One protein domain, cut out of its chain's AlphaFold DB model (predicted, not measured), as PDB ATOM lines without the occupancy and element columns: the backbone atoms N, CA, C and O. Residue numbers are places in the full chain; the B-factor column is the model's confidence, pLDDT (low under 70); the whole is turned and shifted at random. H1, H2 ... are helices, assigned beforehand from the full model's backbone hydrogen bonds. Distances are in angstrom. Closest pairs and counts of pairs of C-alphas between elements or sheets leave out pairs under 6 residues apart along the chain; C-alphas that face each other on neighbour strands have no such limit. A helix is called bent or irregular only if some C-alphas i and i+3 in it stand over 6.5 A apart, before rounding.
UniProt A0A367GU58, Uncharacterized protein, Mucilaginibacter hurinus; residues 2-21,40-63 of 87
ATOM      1  N   GLY A   2     -31.755  -6.121  -1.104       73.25
ATOM      2  CA  GLY A   2     -32.704  -5.149  -1.656       73.25
ATOM      3  C   GLY A   2     -33.049  -4.073  -0.626       73.25
ATOM      4  O   GLY A   2     -33.138  -4.368   0.573       73.25
ATOM      5  N   ALA A   3     -33.242  -2.830  -1.074       81.19
ATOM      6  CA  ALA A   3     -33.605  -1.710  -0.200       81.19
ATOM      7  C   ALA A   3     -34.895  -2.006   0.590       81.19
ATOM      8  O   ALA A   3     -35.044  -1.581   1.738       81.19
ATOM      9  N   TYR A   4     -35.791  -2.799  -0.007       81.75
ATOM     10  CA  TYR A   4     -37.050  -3.227   0.590       81.75
ATOM     11  C   TYR A   4     -36.839  -4.108   1.827       81.75
ATOM     12  O   TYR A   4     -37.340  -3.810   2.912       81.75
ATOM     13  N   LYS A   5     -36.004  -5.144   1.699       83.88
ATOM     14  CA  LYS A   5     -35.628  -6.039   2.803       83.88
ATOM     15  C   LYS A   5     -34.956  -5.283   3.950       83.88
ATOM     16  O   LYS A   5     -35.274  -5.503   5.116       83.88
ATOM     17  N   GLN A   6     -34.053  -4.362   3.623       85.31
ATOM     18  CA  GLN A   6     -33.339  -3.577   4.626       85.31
ATOM     19  C   GLN A   6     -34.283  -2.661   5.419       85.31
ATOM     20  O   GLN A   6     -34.138  -2.533   6.636       85.31
ATOM     21  N   LYS A   7     -35.283  -2.061   4.759       83.44
ATOM     22  CA  LYS A   7     -36.323  -1.267   5.428       83.44
ATOM     23  C   LYS A   7     -37.134  -2.122   6.404       83.44
ATOM     24  O   LYS A   7     -37.359  -1.692   7.532       83.44
ATOM     25  N   TRP A   8     -37.501  -3.337   6.001       83.38
ATOM     26  CA  TRP A   8     -38.195  -4.299   6.859       83.38
ATOM     27  C   TRP A   8     -37.397  -4.673   8.102       83.38
ATOM     28  O   TRP A   8     -37.921  -4.579   9.211       83.38
ATOM     29  N   LEU A   9     -36.118  -5.012   7.933       84.50
ATOM     30  CA  LEU A   9     -35.218  -5.271   9.056       84.50
ATOM     31  C   LEU A   9     -35.160  -4.076  10.012       84.50
ATOM     32  O   LEU A   9     -35.267  -4.266  11.218       84.50
ATOM     33  N   GLN A  10     -35.069  -2.847   9.494       85.38
ATOM     34  CA  GLN A  10     -35.079  -1.649  10.338       85.38
ATOM     35  C   GLN A  10     -36.390  -1.469  11.106       85.38
ATOM     36  O   GLN A  10     -36.351  -1.079  12.268       85.38
ATOM     37  N   ILE A  11     -37.543  -1.730  10.486       81.44
ATOM     38  CA  ILE A  11     -38.847  -1.625  11.157       81.44
ATOM     39  C   ILE A  11     -38.939  -2.653  12.289       81.44
ATOM     40  O   ILE A  11     -39.271  -2.293  13.416       81.44
ATOM     41  N   LEU A  12     -38.580  -3.908  12.010       79.56
ATOM     42  CA  LEU A  12     -38.611  -4.993  12.993       79.56
ATOM     43  C   LEU A  12     -37.619  -4.750  14.140       79.56
ATOM     44  O   LEU A  12     -37.957  -4.949  15.302       79.56
ATOM     45  N   GLN A  13     -36.421  -4.244  13.833       81.25
ATOM     46  CA  GLN A  13     -35.439  -3.851  14.848       81.25
ATOM     47  C   GLN A  13     -35.928  -2.671  15.699       81.25
ATOM     48  O   GLN A  13     -35.721  -2.660  16.909       81.25
ATOM     49  N   ARG A  14     -36.608  -1.686  15.095       80.88
ATOM     50  CA  ARG A  14     -37.180  -0.534  15.819       80.88
ATOM     51  C   ARG A  14     -38.357  -0.907  16.708       80.88
ATOM     52  O   ARG A  14     -38.554  -0.250  17.724       80.88
ATOM     53  N   ALA A  15     -39.111  -1.942  16.349       72.12
ATOM     54  CA  ALA A  15     -40.195  -2.457  17.180       72.12
ATOM     55  C   ALA A  15     -39.694  -3.021  18.525       72.12
ATOM     56  O   ALA A  15     -40.507  -3.240  19.419       72.12
ATOM     57  N   ASN A  16     -38.373  -3.215  18.680       72.62
ATOM     58  CA  ASN A  16     -37.709  -3.638  19.914       72.62
ATOM     59  C   ASN A  16     -38.402  -4.842  20.572       72.62
ATOM     60  O   ASN A  16     -38.694  -4.856  21.768       72.62
ATOM     61  N   LEU A  17     -38.720  -5.836  19.743       73.75
ATOM     62  CA  LEU A  17     -39.456  -7.023  20.148       73.75
ATOM     63  C   LEU A  17     -38.553  -7.879  21.042       73.75
ATOM     64  O   LEU A  17     -37.641  -8.568  20.583       73.75
ATOM     65  N   GLN A  18     -38.770  -7.778  22.351       74.19
ATOM     66  CA  GLN A  18     -37.925  -8.427  23.342       74.19
ATOM     67  C   GLN A  18     -38.019  -9.953  23.216       74.19
ATOM     68  O   GLN A  18     -39.104 -10.532  23.257       74.19
ATOM     69  N   GLY A  19     -36.865 -10.607  23.072       77.56
ATOM     70  CA  GLY A  19     -36.775 -12.058  22.896       77.56
ATOM     71  C   GLY A  19     -36.969 -12.538  21.458       77.56
ATOM     72  O   GLY A  19     -36.896 -13.740  21.232       77.56
ATOM     73  N   TRP A  20     -37.187 -11.634  20.498       84.06
ATOM     74  CA  TRP A  20     -37.277 -11.992  19.086       84.06
ATOM     75  C   TRP A  20     -35.893 -11.925  18.441       84.06
ATOM     76  O   TRP A  20     -35.192 -10.915  18.549       84.06
ATOM     77  N   LYS A  21     -35.496 -12.984  17.742       86.75
ATOM     78  CA  LYS A  21     -34.257 -13.042  16.970       86.75
ATOM     79  C   LYS A  21     -34.587 -12.803  15.504       86.75
ATOM     80  O   LYS A  21     -35.263 -13.606  14.875       86.75
ATOM     81  N   LYS A  40     -51.028 -17.938  15.869       74.25
ATOM     82  CA  LYS A  40     -52.305 -17.574  15.247       74.25
ATOM     83  C   LYS A  40     -52.498 -16.068  15.229       74.25
ATOM     84  O   LYS A  40     -52.852 -15.525  14.192       74.25
ATOM     85  N   LEU A  41     -52.224 -15.398  16.346       73.75
ATOM     86  CA  LEU A  41     -52.378 -13.952  16.471       73.75
ATOM     87  C   LEU A  41     -51.382 -13.213  15.576       73.75
ATOM     88  O   LEU A  41     -51.764 -12.267  14.893       73.75
ATOM     89  N   ILE A  42     -50.135 -13.686  15.514       74.69
ATOM     90  CA  ILE A  42     -49.143 -13.182  14.564       74.69
ATOM     91  C   ILE A  42     -49.644 -13.402  13.139       74.69
ATOM     92  O   ILE A  42     -49.801 -12.435  12.414       74.69
ATOM     93  N   ARG A  43     -49.996 -14.622  12.735       73.25
ATOM     94  CA  ARG A  43     -50.501 -14.899  11.382       73.25
ATOM     95  C   ARG A  43     -51.711 -14.045  10.986       73.25
ATOM     96  O   ARG A  43     -51.799 -13.669   9.822       73.25
ATOM     97  N   ASP A  44     -52.612 -13.748  11.917       78.19
ATOM     98  CA  ASP A  44     -53.815 -12.939  11.677       78.19
ATOM     99  C   ASP A  44     -53.493 -11.436  11.568       78.19
ATOM    100  O   ASP A  44     -54.017 -10.722  10.713       78.19
ATOM    101  N   ASN A  45     -52.540 -10.955  12.375       71.25
ATOM    102  CA  ASN A  45     -52.139  -9.546  12.396       71.25
ATOM    103  C   ASN A  45     -51.021  -9.206  11.405       71.25
ATOM    104  O   ASN A  45     -50.908  -8.052  10.998       71.25
ATOM    105  N   ILE A  46     -50.205 -10.179  10.995       74.88
ATOM    106  CA  ILE A  46     -49.124 -10.042  10.016       74.88
ATOM    107  C   ILE A  46     -49.643  -9.429   8.722       74.88
ATOM    108  O   ILE A  46     -49.150  -8.363   8.389       74.88
ATOM    109  N   PRO A  47     -50.632  -9.984   7.998       71.56
ATOM    110  CA  PRO A  47     -51.060  -9.412   6.726       71.56
ATOM    111  C   PRO A  47     -51.537  -7.963   6.879       71.56
ATOM    112  O   PRO A  47     -51.174  -7.129   6.057       71.56
ATOM    113  N   ASN A  48     -52.245  -7.630   7.964       71.19
ATOM    114  CA  ASN A  48     -52.706  -6.265   8.239       71.19
ATOM    115  C   ASN A  48     -51.557  -5.308   8.587       71.19
ATOM    116  O   ASN A  48     -51.473  -4.206   8.048       71.19
ATOM    117  N   THR A  49     -50.639  -5.739   9.452       71.38
ATOM    118  CA  THR A  49     -49.455  -4.966   9.854       71.38
ATOM    119  C   THR A  49     -48.537  -4.757   8.659       71.38
ATOM    120  O   THR A  49     -48.062  -3.656   8.407       71.38
ATOM    121  N   ILE A  50     -48.334  -5.811   7.874       70.25
ATOM    122  CA  ILE A  50     -47.542  -5.796   6.662       70.25
ATOM    123  C   ILE A  50     -48.172  -4.869   5.623       70.25
ATOM    124  O   ILE A  50     -47.478  -3.993   5.120       70.25
ATOM    125  N   ALA A  51     -49.472  -4.999   5.345       68.62
ATOM    126  CA  ALA A  51     -50.188  -4.117   4.429       68.62
ATOM    127  C   ALA A  51     -50.077  -2.650   4.869       68.62
ATOM    128  O   ALA A  51     -49.667  -1.809   4.066       68.62
ATOM    129  N   GLY A  52     -50.322  -2.366   6.151       67.69
ATOM    130  CA  GLY A  52     -50.189  -1.035   6.747       67.69
ATOM    131  C   GLY A  52     -48.785  -0.447   6.596       67.69
ATOM    132  O   GLY A  52     -48.627   0.696   6.180       67.69
ATOM    133  N   LEU A  53     -47.754  -1.248   6.855       67.81
ATOM    134  CA  LEU A  53     -46.361  -0.833   6.705       67.81
ATOM    135  C   LEU A  53     -45.960  -0.685   5.232       67.81
ATOM    136  O   LEU A  53     -45.206   0.224   4.909       67.81
ATOM    137  N   THR A  54     -46.477  -1.515   4.317       65.31
ATOM    138  CA  THR A  54     -46.195  -1.375   2.876       65.31
ATOM    139  C   THR A  54     -46.772  -0.107   2.260       65.31
ATOM    140  O   THR A  54     -46.267   0.318   1.225       65.31
ATOM    141  N   LEU A  55     -47.807   0.488   2.863       65.75
ATOM    142  CA  LEU A  55     -48.354   1.774   2.419       65.75
ATOM    143  C   LEU A  55     -47.358   2.920   2.648       65.75
ATOM    144  O   LEU A  55     -47.298   3.839   1.838       65.75
ATOM    145  N   ASP A  56     -46.548   2.838   3.705       65.00
ATOM    146  CA  ASP A  56     -45.520   3.834   4.045       65.00
ATOM    147  C   ASP A  56     -44.204   3.618   3.263       65.00
ATOM    148  O   ASP A  56     -43.312   4.468   3.226       65.00
ATOM    149  N   ILE A  57     -44.062   2.465   2.600       67.81
ATOM    150  CA  ILE A  57     -42.866   2.109   1.841       67.81
ATOM    151  C   ILE A  57     -42.998   2.614   0.395       67.81
ATOM    152  O   ILE A  57     -43.642   1.997  -0.448       67.81
ATOM    153  N   THR A  58     -42.319   3.721   0.095       68.75
ATOM    154  CA  THR A  58     -42.270   4.356  -1.239       68.75
ATOM    155  C   THR A  58     -41.228   3.764  -2.195       68.75
ATOM    156  O   THR A  58     -41.157   4.155  -3.358       68.75
ATOM    157  N   ILE A  59     -40.403   2.826  -1.724       73.19
ATOM    158  CA  ILE A  59     -39.435   2.085  -2.549       73.19
ATOM    159  C   ILE A  59     -40.125   0.926  -3.282       73.19
ATOM    160  O   ILE A  59     -41.136   0.418  -2.790       73.19
ATOM    161  N   PRO A  60     -39.596   0.486  -4.443       73.62
ATOM    162  CA  PRO A  60     -40.187  -0.610  -5.203       73.62
ATOM    163  C   PRO A  60     -40.375  -1.836  -4.311       73.62
ATOM    164  O   PRO A  60     -39.436  -2.301  -3.662       73.62
ATOM    165  N   LYS A  61     -41.615  -2.325  -4.258       74.50
ATOM    166  CA  LYS A  61     -41.950  -3.519  -3.490       74.50
ATOM    167  C   LYS A  61     -41.271  -4.711  -4.157       74.50
ATOM    168  O   LYS A  61     -41.485  -4.971  -5.338       74.50
ATOM    169  N   GLU A  62     -40.462  -5.431  -3.394       78.81
ATOM    170  CA  GLU A  62     -39.772  -6.634  -3.854       78.81
ATOM    171  C   GLU A  62     -40.387  -7.865  -3.188       78.81
ATOM    172  O   GLU A  62     -40.900  -7.789  -2.066       78.81
ATOM    173  N   ARG A  63     -40.321  -9.017  -3.866       83.50
ATOM    174  CA  ARG A  63     -40.731 -10.290  -3.271       83.50
ATOM    175  C   ARG A  63     -39.862 -10.564  -2.045       83.50
ATOM    176  O   ARG A  63     -38.646 -10.700  -2.166       83.50
TER     177      ARG A  63
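This is residues 2 to 21 and 40 to 63 of the 87 residues of an uncharacterized protein of Mucilaginibacter hurinus (UniProt A0A367GU58). Two helices cross with a gap between them, and the tail after the longer one, H2, folds back past the beginning of H1. The first part of H2, residues 40 to 49, sticks out, as do residues 14 to 19 at the other helix's far end. The printed part has 44 residues with two named helices, H1 then H2, and no named strand; its class is all helix. It is only just loose, close to compact, with a radius of gyration of the C-alphas of 11.3 A and spans of 29 by 20 by 17 A.

H2, residues 40 to 56, has a kink of 31 degrees near residue 48. It is only just irregular: C-alphas 44 and 47 are 6.7 A apart. H1, residues 3 to 14, and H2 are near each other, with 5 pairs of C-alphas within 10 A but no pair within 8 A. In H1 each O i to N i+4 pair is within hydrogen-bond range; in H2 10 of 13 are.

H2 runs 25.1 A from C-alpha 40 at (-52.305, -17.574, 15.247) to C-alpha 56 at (-45.520, 3.834, 4.045). H1 measures 16.5 A from first to last C-alpha and begins at C-alpha 3, at (-33.605, -1.710, -0.200).

The two C-alphas farthest apart, those of Gly 19 and Pro 60, are separated by 30.5 A, while the first and last printed C-alphas, Gly 2 and Arg 63, are 9.7 A apart. The link from H1 to H2 runs across the cut: residues 22 to 39 are not printed, and C-alphas 21 and 40 are 18.7 A apart. The mean pLDDT of the printed part is 75.7, and residues 51 to 58 are under 70.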